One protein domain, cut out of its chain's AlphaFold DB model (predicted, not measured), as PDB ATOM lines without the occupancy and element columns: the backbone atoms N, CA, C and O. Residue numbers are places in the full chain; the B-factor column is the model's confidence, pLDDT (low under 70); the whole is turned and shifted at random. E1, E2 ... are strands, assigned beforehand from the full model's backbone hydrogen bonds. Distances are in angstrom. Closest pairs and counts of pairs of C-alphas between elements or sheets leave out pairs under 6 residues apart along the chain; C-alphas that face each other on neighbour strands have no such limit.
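AT A GLANCE: This is residues 964 to 1078 of the 1365 residues of the protein "Killer toxin-resistance protein 5" of Saccharomyces cerevisiae (strain ATCC 204508 / S288c) (UniProt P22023). Two curled sheets of four strands stand face to face as a close sandwich, wrapped toward a barrel with edge strand E4 beside E3 and E6 coming near E5. The longest strand, E1, runs along the longest axis, and the residues just before it fold back on its first part. The printed part has 115 residues and eight named strands, E1 to E8 in chain order, with no named helix; the class is all strand, though under half of the residues, 56, are in named strands. One sheet is E4 E1 E8 E6, mixed, and the other is E3 E2 E5 E7, antiparallel. The whole is compact, with a radius of gyration of the C-alphas of 13.9 A and spans of 44 by 30 by 25 A.

HOW THE PARTS SIT: In the mixed sheet, E1, residues 971 to 982, is antiparallel to E4, residues 1021 to 1026, at 147 degrees, with N 976 and O 1024 2.9 A apart. E1 is parallel to E8, residues 1069 to 1077, at 38 degrees, with N 979 and O 1071 at 2.8 A. E8 is antiparallel to E6, residues 1042 to 1048, with N 1074 and O 1046 at 2.8 A. In the other sheet, E2, residues 999 to 1003, and E3, residues 1009 to 1014, form a hairpin, with N 1002 and O 1011 at 2.9 A. E5, residues 1030 to 1037, bends by 58 degrees at residue 1033; its residues 1034 to 1037 pair with E2, N 1001 and O 1036 at 2.8 A, and its residues 1030 to 1033 with E7, residues 1061 to 1063, N 1063 and O 1030 at 2.8 A. Both sheets are strongly twisted. Between them, the closest C-alphas of E3 and E4 are those of Asp 1011 and Phe 1024, 5.8 A apart, and those of E5 and E6 are Lys 1036 and Val 1044, 5.7 A apart. E1 is apart from E3, E5 and E7, among others.

IN THESE COORDINATES: E1 begins with C-alpha 971 at (165.996, 127.343, 239.483) and is 33.9 A long. E8 is 25.4 A long and ends with C-alpha 1077 at (186.451, 155.619, 250.648). E5 is 18.8 A, E6 17.6 A, E4 17.2 A, E3 14.4 A, E2 13.0 A and E7 6.7 A. Residues 964 to 965 pair antiparallel with residues 971 to 973 of E1.

THE WHOLE: The C-alphas farthest apart are those of Asn 968 and Lys 984, 45.4 A. The printed part has no cut. The links E1 to E2, 16 residues, and E6 to E7, 12 residues, are long. The mean pLDDT of the printed part is 91.1, and no printed residue is under 70.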
ATOM      1  N   ILE A 964     165.979 131.882 242.577       91.45
ATOM      2  CA  ILE A 964     165.318 132.650 241.528       91.45
ATOM      3  C   ILE A 964     164.800 131.664 240.506       91.45
ATOM      4  O   ILE A 964     165.570 130.879 239.949       91.45
ATOM      5  N   VAL A 965     163.497 131.708 240.261       88.82
ATOM      6  CA  VAL A 965     162.787 130.715 239.459       88.82
ATOM      7  C   VAL A 965     162.392 131.299 238.104       88.82
ATOM      8  O   VAL A 965     162.005 132.463 238.007       88.82
ATOM      9  N   ASP A 966     162.517 130.506 237.041       85.12
ATOM     10  CA  ASP A 966     162.089 130.892 235.695       85.12
ATOM     11  C   ASP A 966     160.591 130.634 235.433       85.12
ATOM     12  O   ASP A 966     159.838 130.109 236.260       85.12
ATOM     13  N   ASN A 967     160.158 130.956 234.216       81.10
ATOM     14  CA  ASN A 967     158.807 130.682 233.733       81.10
ATOM     15  C   ASN A 967     158.512 129.193 233.497       81.10
ATOM     16  O   ASN A 967     157.405 128.865 233.100       81.10
ATOM     17  N   ASN A 968     159.437 128.274 233.769       80.94
ATOM     18  CA  ASN A 968     159.245 126.823 233.737       80.94
ATOM     19  C   ASN A 968     159.274 126.210 235.147       80.94
ATOM     20  O   ASN A 968     159.255 124.987 235.288       80.94
ATOM     21  N   TYR A 969     159.274 127.051 236.188       85.21
ATOM     22  CA  TYR A 969     159.427 126.648 237.584       85.21
ATOM     23  C   TYR A 969     160.739 125.905 237.870       85.21
ATOM     24  O   TYR A 969     160.781 124.948 238.646       85.21
ATOM     25  N   ARG A 970     161.824 126.324 237.225       83.85
ATOM     26  CA  ARG A 970     163.174 125.798 237.433       83.85
ATOM     27  C   ARG A 970     164.041 126.859 238.089       83.85
ATOM     28  O   ARG A 970     163.836 128.052 237.883       83.85
ATOM     29  N   ILE A 971     165.028 126.428 238.869       85.13
ATOM     30  CA  ILE A 971     165.996 127.343 239.483       85.13
ATOM     31  C   ILE A 971     166.850 127.965 238.372       85.13
ATOM     32  O   ILE A 971     167.739 127.312 237.836       85.13
ATOM     33  N   LYS A 972     166.606 129.236 238.055       86.30
ATOM     34  CA  LYS A 972     167.345 130.038 237.074       86.30
ATOM     35  C   LYS A 972     168.662 130.558 237.637       86.30
ATOM     36  O   LYS A 972     169.680 130.529 236.945       86.30
ATOM     37  N   LYS A 973     168.647 131.057 238.875       91.23
ATOM     38  CA  LYS A 973     169.817 131.616 239.572       91.23
ATOM     39  C   LYS A 973     169.710 131.409 241.082       91.23
ATOM     40  O   LYS A 973     168.619 131.206 241.609       91.23
ATOM     41  N   LEU A 974     170.850 131.497 241.755       91.39
ATOM     42  CA  LEU A 974     170.971 131.619 243.199       91.39
ATOM     43  C   LEU A 974     171.234 133.072 243.572       91.39
ATOM     44  O   LEU A 974     172.028 133.752 242.917       91.39
ATOM     45  N   LEU A 975     170.568 133.513 244.631       95.19
ATOM     46  CA  LEU A 975     170.716 134.823 245.238       95.19
ATOM     47  C   LEU A 975     171.773 134.784 246.348       95.19
ATOM     48  O   LEU A 975     171.737 133.917 247.223       95.19
ATOM     49  N   ILE A 976     172.688 135.749 246.322       95.50
ATOM     50  CA  ILE A 976     173.751 135.925 247.315       95.50
ATOM     51  C   ILE A 976     173.588 137.312 247.924       95.50
ATOM     52  O   ILE A 976     173.704 138.317 247.218       95.50
ATOM     53  N   GLU A 977     173.340 137.379 249.227       95.59
ATOM     54  CA  GLU A 977     173.184 138.650 249.933       95.59
ATOM     55  C   GLU A 977     174.544 139.196 250.371       95.59
ATOM     56  O   GLU A 977     175.454 138.448 250.743       95.59
ATOM     57  N   LEU A 978     174.679 140.520 250.382       96.17
ATOM     58  CA  LEU A 978     175.840 141.176 250.968       96.17
ATOM     59  C   LEU A 978     175.461 142.406 251.784       96.17
ATOM     60  O   LEU A 978     174.463 143.073 251.517       96.17
ATOM     61  N   HIS A 979     176.317 142.729 252.748       97.01
ATOM     62  CA  HIS A 979     176.179 143.872 253.639       97.01
ATOM     63  C   HIS A 979     177.487 144.648 253.708       97.01
ATOM     64  O   HIS A 979     178.504 144.156 254.203       97.01
ATOM     65  N   SER A 980     177.462 145.874 253.200       96.28
ATOM     66  CA  SER A 980     178.630 146.741 253.107       96.28
ATOM     67  C   SER A 980     178.692 147.764 254.239       96.28
ATOM     68  O   SER A 980     177.760 148.529 254.486       96.28
ATOM     69  N   PHE A 981     179.835 147.820 254.914       95.64
ATOM     70  CA  PHE A 981     180.102 148.778 255.982       95.64
ATOM     71  C   PHE A 981     181.469 149.424 255.794       95.64
ATOM     72  O   PHE A 981     182.359 148.864 255.148       95.64
ATOM     73  N   SER A 982     181.658 150.598 256.395       93.26
ATOM     74  CA  SER A 982     182.979 151.216 256.448       93.26
ATOM     75  C   SER A 982     183.963 150.295 257.174       93.26
ATOM     76  O   SER A 982     183.612 149.594 258.126       93.26
ATOM     77  N   SER A 983     185.217 150.323 256.738       90.45
ATOM     78  CA  SER A 983     186.342 149.629 257.374       90.45
ATOM     79  C   SER A 983     186.457 149.886 258.881       90.45
ATOM     80  O   SER A 983     186.870 148.995 259.618       90.45
ATOM     81  N   LYS A 984     186.048 151.072 259.349       85.47
ATOM     82  CA  LYS A 984     186.074 151.459 260.770       85.47
ATOM     83  C   LYS A 984     184.857 150.977 261.560       85.47
ATOM     84  O   LYS A 984     184.936 150.824 262.774       85.47
ATOM     85  N   THR A 985     183.732 150.744 260.889       88.81
ATOM     86  CA  THR A 985     182.483 150.351 261.542       88.81
ATOM     87  C   THR A 985     182.626 148.945 262.103       88.81
ATOM     88  O   THR A 985     182.876 148.008 261.351       88.81
ATOM     89  N   VAL A 986     182.423 148.754 263.402       89.82
ATOM     90  CA  VAL A 986     182.334 147.406 263.981       89.82
ATOM     91  C   VAL A 986     180.964 146.819 263.643       89.82
ATOM     92  O   VAL A 986     179.960 147.511 263.781       89.82
ATOM     93  N   LEU A 987     180.911 145.577 263.153       92.68
ATOM     94  CA  LEU A 987     179.642 144.941 262.774       92.68
ATOM     95  C   LEU A 987     178.809 144.654 264.025       92.68
ATOM     96  O   LEU A 987     179.352 144.209 265.030       92.68
ATOM     97  N   SER A 988     177.507 144.907 263.967       92.58
ATOM     98  CA  SER A 988     176.556 144.598 265.039       92.58
ATOM     99  C   SER A 988     175.153 144.526 264.452       92.58
ATOM    100  O   SER A 988     174.848 145.247 263.501       92.58
ATOM    101  N   THR A 989     174.269 143.721 265.046       88.68
ATOM    102  CA  THR A 989     172.836 143.722 264.697       88.68
ATOM    103  C   THR A 989     172.185 145.104 264.858       88.68
ATOM    104  O   THR A 989     171.174 145.401 264.226       88.68
ATOM    105  N   GLY A 990     172.784 145.990 265.665       85.00
ATOM    106  CA  GLY A 990     172.347 147.380 265.812       85.00
ATOM    107  C   GLY A 990     172.705 148.299 264.637       85.00
ATOM    108  O   GLY A 990     172.208 149.426 264.590       85.00
ATOM    109  N   ASN A 991     173.551 147.862 263.699       87.36
ATOM    110  CA  ASN A 991     173.981 148.686 262.575       87.36
ATOM    111  C   ASN A 991     172.889 148.733 261.506       87.36
ATOM    112  O   ASN A 991     172.745 147.810 260.710       87.36
ATOM    113  N   ILE A 992     172.135 149.829 261.479       85.21
ATOM    114  CA  ILE A 992     171.105 150.074 260.460       85.21
ATOM    115  C   ILE A 992     171.692 150.812 259.253       85.21
ATOM    116  O   ILE A 992     171.267 150.567 258.129       85.21
ATOM    117  N   ASP A 993     172.684 151.676 259.466       86.43
ATOM    118  CA  ASP A 993     173.326 152.446 258.402       86.43
ATOM    119  C   ASP A 993     174.615 151.749 257.949       86.43
ATOM    120  O   ASP A 993     175.574 151.608 258.711       86.43
ATOM    121  N   GLY A 994     174.619 151.298 256.701       91.52
ATOM    122  CA  GLY A 994     175.788 150.813 255.978       91.52
ATOM    123  C   GLY A 994     176.226 151.784 254.880       91.52
ATOM    124  O   GLY A 994     175.778 152.928 254.799       91.52
ATOM    125  N   MET A 995     177.127 151.316 254.020       92.32
ATOM    126  CA  MET A 995     177.662 152.099 252.907       92.32
ATOM    127  C   MET A 995     176.731 151.999 251.696       92.32
ATOM    128  O   MET A 995     176.795 151.035 250.941       92.32
ATOM    129  N   GLY A 996     175.862 152.991 251.506       91.35
ATOM    130  CA  GLY A 996     174.977 153.068 250.340       91.35
ATOM    131  C   GLY A 996     175.646 153.652 249.097       91.35
ATOM    132  O   GLY A 996     176.585 154.436 249.196       91.35
ATOM    133  N   GLY A 997     175.139 153.290 247.918       90.76
ATOM    134  CA  GLY A 997     175.579 153.833 246.632       90.76
ATOM    135  C   GLY A 997     176.913 153.284 246.122       90.76
ATOM    136  O   GLY A 997     177.477 153.867 245.196       90.76
ATOM    137  N   VAL A 998     177.414 152.182 246.693       93.28
ATOM    138  CA  VAL A 998     178.691 151.575 246.297       93.28
ATOM    139  C   VAL A 998     178.455 150.472 245.270       93.28
ATOM    140  O   VAL A 998     177.686 149.541 245.517       93.28
ATOM    141  N   CYS A 999     179.137 150.552 244.125       95.22
ATOM    142  CA  CYS A 999     179.148 149.476 243.134       95.22
ATOM    143  C   CYS A 999     180.124 148.377 243.563       95.22
ATOM    144  O   CYS A 999     181.332 148.615 243.652       95.22
ATOM    145  N   LEU A1000     179.626 147.157 243.748       97.08
ATOM    146  CA  LEU A1000     180.435 145.966 244.000       97.08
ATOM    147  C   LEU A1000     180.263 144.945 242.876       97.08
ATOM    148  O   LEU A1000     179.207 144.867 242.251       97.08
ATOM    149  N   ALA A1001     181.303 144.155 242.628       97.20
ATOM    150  CA  ALA A1001     181.318 143.095 241.629       97.20
ATOM    151  C   ALA A1001     181.767 141.772 242.253       97.20
ATOM    152  O   ALA A1001     182.796 141.729 242.934       97.20
ATOM    153  N   LEU A1002     181.017 140.705 241.972       97.18
ATOM    154  CA  LEU A1002     181.412 139.329 242.251       97.18
ATOM    155  C   LEU A1002     182.272 138.825 241.097       97.18
ATOM    156  O   LEU A1002     181.876 138.931 239.934       97.18
ATOM    157  N   VAL A1003     183.448 138.293 241.408       96.76
ATOM    158  CA  VAL A1003     184.444 137.894 240.412       96.76
ATOM    159  C   VAL A1003     184.849 136.451 240.653       96.76
ATOM    160  O   VAL A1003     185.150 136.086 241.787       96.76
ATOM    161  N   ASP A1004     184.845 135.631 239.605       92.09
ATOM    162  CA  ASP A1004     185.356 134.263 239.696       92.09
ATOM    163  C   ASP A1004     186.891 134.227 239.800       92.09
ATOM    164  O   ASP A1004     187.580 135.242 239.650       92.09
ATOM    165  N   SER A1005     187.441 133.045 240.073       86.75
ATOM    166  CA  SER A1005     188.886 132.846 240.209       86.75
ATOM    167  C   SER A1005     189.669 133.174 238.926       86.75
ATOM    168  O   SER A1005     190.820 133.608 239.000       86.75
ATOM    169  N   ALA A1006     189.028 133.073 237.755       87.82
ATOM    170  CA  ALA A1006     189.591 133.438 236.453       87.82
ATOM    171  C   ALA A1006     189.571 134.956 236.171       87.82
ATOM    172  O   ALA A1006     190.135 135.407 235.174       87.82
ATOM    173  N   GLY A1007     188.956 135.762 237.044       91.74
ATOM    174  CA  GLY A1007     188.884 137.218 236.913       91.74
ATOM    175  C   GLY A1007     187.660 137.733 236.151       91.74
ATOM    176  O   GLY A1007     187.543 138.951 235.962       91.74
ATOM    177  N   ASN A1008     186.734 136.859 235.749       94.35
ATOM    178  CA  ASN A1008     185.502 137.249 235.072       94.35
ATOM    179  C   ASN A1008     184.483 137.770 236.085       94.35
ATOM    180  O   ASN A1008     184.286 137.201 237.160       94.35
ATOM    181  N   ILE A1009     183.803 138.858 235.731       95.82
ATOM    182  CA  ILE A1009     182.732 139.413 236.558       95.82
ATOM    183  C   ILE A1009     181.486 138.547 236.368       95.82
ATOM    184  O   ILE A1009     180.952 138.482 235.264       95.82
ATOM    185  N   ILE A1010     181.028 137.916 237.448       94.52
ATOM    186  CA  ILE A1010     179.798 137.119 237.474       94.52
ATOM    187  C   ILE A1010     178.578 138.031 237.538       94.52
ATOM    188  O   ILE A1010     177.658 137.895 236.738       94.52
ATOM    189  N   ASP A1011     178.586 138.982 238.475       95.73
ATOM    190  CA  ASP A1011     177.498 139.940 238.644       95.73
ATOM    191  C   ASP A1011     177.991 141.239 239.295       95.73
ATOM    192  O   ASP A1011     179.088 141.301 239.863       95.73
ATOM    193  N   LYS A1012     177.177 142.292 239.203       95.62
ATOM    194  CA  LYS A1012     177.411 143.594 239.830       95.62
ATOM    195  C   LYS A1012     176.181 144.032 240.607       95.62
ATOM    196  O   LYS A1012     175.056 143.781 240.195       95.62
ATOM    197  N   THR A1013     176.395 144.768 241.688       95.66
ATOM    198  CA  THR A1013     175.307 145.283 242.520       95.66
ATOM    199  C   THR A1013     175.635 146.664 243.063       95.66
ATOM    200  O   THR A1013     176.805 147.017 243.208       95.66
ATOM    201  N   THR A1014     174.601 147.453 243.351       95.05
ATOM    202  CA  THR A1014     174.727 148.710 244.099       95.05
ATOM    203  C   THR A1014     174.138 148.504 245.484       95.05
ATOM    204  O   THR A1014     173.018 148.011 245.613       95.05
ATOM    205  N   THR A1015     174.870 148.914 246.511       95.71
ATOM    206  CA  THR A1015     174.437 148.773 247.900       95.71
ATOM    207  C   THR A1015     173.448 149.858 248.325       95.71
ATOM    208  O   THR A1015     173.536 151.016 247.915       95.71
ATOM    209  N   MET A1016     172.500 149.496 249.181       95.10
ATOM    210  CA  MET A1016     171.614 150.418 249.892       95.10
ATOM    211  C   MET A1016     172.336 151.016 251.095       95.10
ATOM    212  O   MET A1016     173.207 150.374 251.678       95.10
ATOM    213  N   LYS A1017     171.931 152.214 251.534       92.00
ATOM    214  CA  LYS A1017     172.396 152.739 252.824       92.00
ATOM    215  C   LYS A1017     171.822 151.912 253.969       92.00
ATOM    216  O   LYS A1017     172.529 151.590 254.914       92.00
ATOM    217  N   THR A1018     170.562 151.498 253.851       92.22
ATOM    218  CA  THR A1018     169.921 150.622 254.837       92.22
ATOM    219  C   THR A1018     170.593 149.242 254.834       92.22
ATOM    220  O   THR A1018     170.632 148.558 253.812       92.22
ATOM    221  N   PHE A1019     171.162 148.855 255.977       93.65
ATOM    222  CA  PHE A1019     171.941 147.637 256.231       93.65
ATOM    223  C   PHE A1019     173.146 147.409 255.305       93.65
ATOM    224  O   PHE A1019     173.684 146.301 255.270       93.65
ATOM    225  N   GLY A1020     173.557 148.411 254.519       95.03
ATOM    226  CA  GLY A1020     174.577 148.219 253.486       95.03
ATOM    227  C   GLY A1020     174.174 147.191 252.423       95.03
ATOM    228  O   GLY A1020     175.067 146.607 251.803       95.03
ATOM    229  N   TYR A1021     172.872 146.903 252.285       96.98
ATOM    230  CA  TYR A1021     172.353 145.718 251.599       96.98
ATOM    231  C   TYR A1021     172.625 145.755 250.094       96.98
ATOM    232  O   TYR A1021     172.321 146.743 249.430       96.98
ATOM    233  N   GLY A1022     173.126 144.656 249.545       96.60
ATOM    234  CA  GLY A1022     173.227 144.408 248.111       96.60
ATOM    235  C   GLY A1022     172.960 142.939 247.802       96.60
ATOM    236  O   GLY A1022     172.902 142.105 248.706       96.60
ATOM    237  N   GLN A1023     172.819 142.623 246.518       96.89
ATOM    238  CA  GLN A1023     172.589 141.251 246.076       96.89
ATOM    239  C   GLN A1023     173.315 140.924 244.776       96.89
ATOM    240  O   GLN A1023     173.292 141.729 243.842       96.89
ATOM    241  N   PHE A1024     173.939 139.748 244.729       97.08
ATOM    242  CA  PHE A1024     174.482 139.141 243.516       97.08
ATOM    243  C   PHE A1024     173.647 137.936 243.102       97.08
ATOM    244  O   PHE A1024     173.004 137.287 243.927       97.08
ATOM    245  N   HIS A1025     173.740 137.594 241.824       95.01
ATOM    246  CA  HIS A1025     173.072 136.445 241.246       95.01
ATOM    247  C   HIS A1025     174.075 135.563 240.503       95.01
ATOM    248  O   HIS A1025     174.892 136.059 239.731       95.01
ATOM    249  N   THR A1026     173.975 134.247 240.675       92.33
ATOM    250  CA  THR A1026     174.794 133.277 239.929       92.33
ATOM    251  C   THR A1026     173.939 132.140 239.387       92.33
ATOM    252  O   THR A1026     173.001 131.692 240.038       92.33
ATOM    253  N   ASP A1027     174.242 131.668 238.186       87.26
ATOM    254  CA  ASP A1027     173.617 130.510 237.537       87.26
ATOM    255  C   ASP A1027     174.532 129.277 237.525       87.26
ATOM    256  O   ASP A1027     174.274 128.314 236.805       87.26
ATOM    257  N   LYS A1028     175.608 129.308 238.310       82.75
ATOM    258  CA  LYS A1028     176.556 128.209 238.492       82.75
ATOM    259  C   LYS A1028     177.093 128.207 239.913       82.75
ATOM    260  O   LYS A1028     177.099 129.247 240.586       82.75
ATOM    261  N   PHE A1029     177.570 127.052 240.355       84.07
ATOM    262  CA  PHE A1029     178.350 126.989 241.581       84.07
ATOM    263  C   PHE A1029     179.721 127.627 241.346       84.07
ATOM    264  O   PHE A1029     180.311 127.516 240.273       84.07
ATOM    265  N   LEU A1030     180.200 128.365 242.341       84.20
ATOM    266  CA  LEU A1030     181.422 129.155 242.251       84.20
ATOM    267  C   LEU A1030     182.409 128.680 243.299       84.20
ATOM    268  O   LEU A1030     182.033 128.343 244.418       84.20
ATOM    269  N   LYS A1031     183.685 128.707 242.942       83.42
ATOM    270  CA  LYS A1031     184.777 128.382 243.844       83.42
ATOM    271  C   LYS A1031     185.885 129.399 243.677       83.42
ATOM    272  O   LYS A1031     186.146 129.834 242.556       83.42
ATOM    273  N   GLY A1032     186.525 129.784 244.773       87.17
ATOM    274  CA  GLY A1032     187.622 130.741 244.738       87.17
ATOM    275  C   GLY A1032     187.199 132.141 244.274       87.17
ATOM    276  O   GLY A1032     188.033 132.870 243.737       87.17
ATOM    277  N   CYS A1033     185.924 132.521 244.419       92.81
ATOM    278  CA  CYS A1033     185.457 133.837 243.990       92.81
ATOM    279  C   CYS A1033     185.827 134.927 245.009       92.81
ATOM    280  O   CYS A1033     186.143 134.654 246.165       92.81
ATOM    281  N   TYR A1034     185.839 136.183 244.581       95.71
ATOM    282  CA  TYR A1034     186.152 137.324 245.440       95.71
ATOM    283  C   TYR A1034     185.314 138.540 245.056       95.71
ATOM    284  O   TYR A1034     184.730 138.608 243.972       95.71
ATOM    285  N   ILE A1035     185.247 139.517 245.960       97.07
ATOM    286  CA  ILE A1035     184.503 140.761 245.749       97.07
ATOM    287  C   ILE A1035     185.486 141.897 245.491       97.07
ATOM    288  O   ILE A1035     186.447 142.081 246.238       97.07
ATOM    289  N   LYS A1036     185.217 142.698 244.457       95.77
ATOM    290  CA  LYS A1036     185.935 143.952 244.195       95.77
ATOM    291  C   LYS A1036     184.969 145.119 244.048       95.77
ATOM    292  O   LYS A1036     183.804 144.931 243.703       95.77
ATOM    293  N   SER A1037     185.470 146.330 244.265       95.21
ATOM    294  CA  SER A1037     184.722 147.538 243.921       95.21
ATOM    295  C   SER A1037     184.694 147.716 242.401       95.21
ATOM    296  O   SER A1037     185.720 147.557 241.737       95.21
ATOM    297  N   CYS A1038     183.523 148.037 241.850       92.34
ATOM    298  CA  CYS A1038     183.378 148.571 240.492       92.34
ATOM    299  C   CYS A1038     183.208 150.097 240.476       92.34
ATOM    300  O   CYS A1038     182.884 150.661 239.435       92.34
ATOM    301  N   ASP A1039     183.438 150.745 241.618       87.77
ATOM    302  CA  ASP A1039     183.398 152.186 241.817       87.77
ATOM    303  C   ASP A1039     184.788 152.686 242.232       87.77
ATOM    304  O   ASP A1039     185.321 152.260 243.257       87.77
ATOM    305  N   SER A1040     185.379 153.589 241.451       86.99
ATOM    306  CA  SER A1040     186.718 154.146 241.704       86.99
ATOM    307  C   SER A1040     186.829 154.918 243.016       86.99
ATOM    308  O   SER A1040     187.935 155.081 243.528       86.99
ATOM    309  N   ARG A1041     185.707 155.383 243.578       88.86
ATOM    310  CA  ARG A1041     185.658 156.085 244.870       88.86
ATOM    311  C   ARG A1041     185.910 155.162 246.056       88.86
ATOM    312  O   ARG A1041     186.205 155.639 247.149       88.86
ATOM    313  N   TYR A1042     185.767 153.852 245.863       93.52
ATOM    314  CA  TYR A1042     185.755 152.883 246.946       93.52
ATOM    315  C   TYR A1042     186.701 151.719 246.678       93.52
ATOM    316  O   TYR A1042     186.766 151.180 245.575       93.52
ATOM    317  N   THR A1043     187.358 151.255 247.734       95.31
ATOM    318  CA  THR A1043     188.181 150.044 247.721       95.31
ATOM    319  C   THR A1043     187.592 149.028 248.693       95.31
ATOM    320  O   THR A1043     187.339 149.335 249.860       95.31
ATOM    321  N   VAL A1044     187.385 147.795 248.222       96.36
ATOM    322  CA  VAL A1044     187.051 146.664 249.097       96.36
ATOM    323  C   VAL A1044     188.318 146.279 249.851       96.36
ATOM    324  O   VAL A1044     189.287 145.836 249.241       96.36
ATOM    325  N   GLN A1045     188.322 146.467 251.169       95.28
ATOM    326  CA  GLN A1045     189.466 146.105 252.008       95.28
ATOM    327  C   GLN A1045     189.462 144.621 252.361       95.28
ATOM    328  O   GLN A1045     190.510 143.980 252.392       95.28
ATOM    329  N   SER A1046     188.277 144.084 252.653       95.01
ATOM    330  CA  SER A1046     188.096 142.699 253.080       95.01
ATOM    331  C   SER A1046     186.628 142.298 253.006       95.01
ATOM    332  O   SER A1046     185.742 143.144 253.144       95.01
ATOM    333  N   PHE A1047     186.364 141.005 252.874       95.38
ATOM    334  CA  PHE A1047     185.027 140.420 252.957       95.38
ATOM    335  C   PHE A1047     185.074 139.119 253.766       95.38
ATOM    336  O   PHE A1047     186.149 138.550 253.935       95.38
ATOM    337  N   SER A1048     183.933 138.669 254.283       93.11
ATOM    338  CA  SER A1048     183.784 137.363 254.937       93.11
ATOM    339  C   SER A1048     182.339 136.883 254.860       93.11
ATOM    340  O   SER A1048     181.422 137.707 254.875       93.11
ATOM    341  N   THR A1049     182.135 135.567 254.789       88.62
ATOM    342  CA  THR A1049     180.807 134.952 254.948       88.62
ATOM    343  C   THR A1049     180.325 134.988 256.397       88.62
ATOM    344  O   THR A1049     179.126 134.916 256.626       88.62
ATOM    345  N   ASP A1050     181.225 135.164 257.373       86.69
ATOM    346  CA  ASP A1050     180.878 135.225 258.795       86.69
ATOM    347  C   ASP A1050     181.112 136.636 259.373       86.69
ATOM    348  O   ASP A1050     182.159 136.999 259.915       86.69
ATOM    349  N   GLY A1051     180.128 137.510 259.159       88.80
ATOM    350  CA  GLY A1051     180.181 138.915 259.558       88.80
ATOM    351  C   GLY A1051     179.841 139.169 261.030       88.80
ATOM    352  O   GLY A1051     178.676 139.411 261.342       88.80
ATOM    353  N   HIS A1052     180.857 139.235 261.896       91.04
ATOM    354  CA  HIS A1052     180.750 139.548 263.336       91.04
ATOM    355  C   HIS A1052     181.665 140.722 263.780       91.04
ATOM    356  O   HIS A1052     182.481 141.197 262.986       91.04
ATOM    357  N   PRO A1053     181.558 141.264 265.016       89.19
ATOM    358  CA  PRO A1053     182.465 142.301 265.533       89.19
ATOM    359  C   PRO A1053     183.951 141.912 265.502       89.19
ATOM    360  O   PRO A1053     184.817 142.773 265.376       89.19
ATOM    361  N   ASP A1054     184.240 140.619 265.638       85.36
ATOM    362  CA  ASP A1054     185.550 139.970 265.531       85.36
ATOM    363  C   ASP A1054     185.860 139.486 264.103       85.36
ATOM    364  O   ASP A1054     186.681 138.592 263.932       85.36
ATOM    365  N   PHE A1055     185.235 140.127 263.107       86.86
ATOM    366  CA  PHE A1055     185.394 139.947 261.662       86.86
ATOM    367  C   PHE A1055     186.781 139.434 261.241       86.86
ATOM    368  O   PHE A1055     187.783 140.145 261.364       86.86
ATOM    369  N   ILE A1056     186.820 138.228 260.670       90.43
ATOM    370  CA  ILE A1056     188.022 137.640 260.074       90.43
ATOM    371  C   ILE A1056     187.869 137.684 258.549       90.43
ATOM    372  O   ILE A1056     186.956 137.052 258.023       90.43
ATOM    373  N   PRO A1057     188.752 138.388 257.813       91.79
ATOM    374  CA  PRO A1057     188.719 138.392 256.355       91.79
ATOM    375  C   PRO A1057     188.836 136.978 255.775       91.79
ATOM    376  O   PRO A1057     189.706 136.216 256.197       91.79
ATOM    377  N   SER A1058     188.049 136.656 254.757       89.45
ATOM    378  CA  SER A1058     188.227 135.483 253.896       89.45
ATOM    379  C   SER A1058     189.149 135.830 252.721       89.45
ATOM    380  O   SER A1058     189.182 136.974 252.272       89.45
ATOM    381  N   ASP A1059     189.919 134.854 252.232       85.85
ATOM    382  CA  ASP A1059     190.781 135.049 251.048       85.85
ATOM    383  C   ASP A1059     189.997 134.833 249.743       85.85
ATOM    384  O   ASP A1059     190.264 135.479 248.731       85.85
ATOM    385  N   SER A1060     188.999 133.953 249.793       89.54
ATOM    386  CA  SER A1060     188.063 133.658 248.716       89.54
ATOM    387  C   SER A1060     186.709 133.227 249.278       89.54
ATOM    388  O   SER A1060     186.563 132.989 250.478       89.54
ATOM    389  N   LEU A1061     185.721 133.145 248.398       89.52
ATOM    390  CA  LEU A1061     184.343 132.748 248.647       89.52
ATOM    391  C   LEU A1061     184.044 131.499 247.817       89.52
ATOM    392  O   LEU A1061     184.441 131.407 246.654       89.52
ATOM    393  N   ASP A1062     183.303 130.570 248.410       85.92
ATOM    394  CA  ASP A1062     182.857 129.350 247.747       85.92
ATOM    395  C   ASP A1062     181.340 129.230 247.873       85.92
ATOM    396  O   ASP A1062     180.773 129.320 248.961       85.92
ATOM    397  N   ILE A1063     180.686 129.004 246.741       86.95
ATOM    398  CA  ILE A1063     179.242 128.860 246.599       86.95
ATOM    399  C   ILE A1063     179.017 127.498 245.963       86.95
ATOM    400  O   ILE A1063     178.964 127.378 244.744       86.95
ATOM    401  N   LEU A1064     178.966 126.464 246.806       81.83
ATOM    402  CA  LEU A1064     178.955 125.049 246.405       81.83
ATOM    403  C   LEU A1064     177.677 124.311 246.834       81.83
ATOM    404  O   LEU A1064     177.600 123.087 246.753       81.83
ATOM    405  N   SER A1065     176.679 125.040 247.336       82.18
ATOM    406  CA  SER A1065     175.403 124.479 247.775       82.18
ATOM    407  C   SER A1065     174.265 125.483 247.595       82.18
ATOM    408  O   SER A1065     174.480 126.652 247.278       82.18
ATOM    409  N   TYR A1066     173.039 125.011 247.805       83.82
ATOM    410  CA  TYR A1066     171.820 125.821 247.788       83.82
ATOM    411  C   TYR A1066     171.578 126.602 249.083       83.82
ATOM    412  O   TYR A1066     170.579 127.319 249.193       83.82
ATOM    413  N   ASN A1067     172.467 126.452 250.067       86.13
ATOM    414  CA  ASN A1067     172.335 127.147 251.334       86.13
ATOM    415  C   ASN A1067     172.413 128.659 251.091       86.13
ATOM    416  O   ASN A1067     173.230 129.106 250.280       86.13
ATOM    417  N   PRO A1068     171.588 129.459 251.786       88.90
ATOM    418  CA  PRO A1068     171.658 130.909 251.677       88.90
ATOM    419  C   PRO A1068     173.062 131.394 252.053       88.90
ATOM    420  O   PRO A1068     173.647 130.901 253.016       88.90
ATOM    421  N   GLN A1069     173.586 132.366 251.309       88.62
ATOM    422  CA  GLN A1069     174.899 132.975 251.533       88.62
ATOM    423  C   GLN A1069     174.714 134.451 251.877       88.62
ATOM    424  O   GLN A1069     174.018 135.167 251.151       88.62
ATOM    425  N   LYS A1070     175.346 134.902 252.966       92.25
ATOM    426  CA  LYS A1070     175.397 136.317 253.356       92.25
ATOM    427  C   LYS A1070     176.852 136.727 253.519       92.25
ATOM    428  O   LYS A1070     177.619 136.016 254.157       92.25
ATOM    429  N   ILE A1071     177.240 137.853 252.929       95.06
ATOM    430  CA  ILE A1071     178.639 138.288 252.902       95.06
ATOM    431  C   ILE A1071     178.767 139.677 253.520       95.06
ATOM    432  O   ILE A1071     178.194 140.649 253.029       95.06
ATOM    433  N   ALA A1072     179.567 139.810 254.572       95.69
ATOM    434  CA  ALA A1072     179.944 141.109 255.111       95.69
ATOM    435  C   ALA A1072     181.141 141.677 254.340       95.69
ATOM    436  O   ALA A1072     182.165 141.010 254.191       95.69
ATOM    437  N   VAL A1073     181.040 142.925 253.882       97.04
ATOM    438  CA  VAL A1073     182.068 143.607 253.083       97.04
ATOM    439  C   VAL A1073     182.519 144.880 253.796       97.04
ATOM    440  O   VAL A1073     181.708 145.741 254.137       97.04
ATOM    441  N   LYS A1074     183.828 145.018 254.011       96.73
ATOM    442  CA  LYS A1074     184.461 146.230 254.544       96.73
ATOM    443  C   LYS A1074     184.999 147.079 253.405       96.73
ATOM    444  O   LYS A1074     185.792 146.608 252.588       96.73
ATOM    445  N   ILE A1075     184.599 148.341 253.391       95.84
ATOM    446  CA  ILE A1075     184.908 149.284 252.319       95.84
ATOM    447  C   ILE A1075     185.627 150.501 252.899       95.84
ATOM    448  O   ILE A1075     185.297 150.977 253.988       95.84
ATOM    449  N   SER A1076     186.617 151.018 252.178       93.59
ATOM    450  CA  SER A1076     187.166 152.353 252.418       93.59
ATOM    451  C   SER A1076     186.864 153.278 251.258       93.59
ATOM    452  O   SER A1076     186.946 152.880 250.101       93.59
ATOM    453  N   GLU A1077     186.539 154.517 251.595       89.20
ATOM    454  CA  GLU A1077     186.451 155.619 250.648       89.20
ATOM    455  C   GLU A1077     187.857 156.153 250.349       89.20
ATOM    456  O   GLU A1077     188.661 156.350 251.266       89.20
ATOM    457  N   GLU A1078     188.167 156.350 249.070       81.54
ATOM    458  CA  GLU A1078     189.454 156.863 248.608       81.54
ATOM    459  C   GLU A1078     189.443 158.403 248.618       81.54
ATOM    460  O   GLU A1078     188.760 159.024 247.803       81.54
TER     461      GLU A1078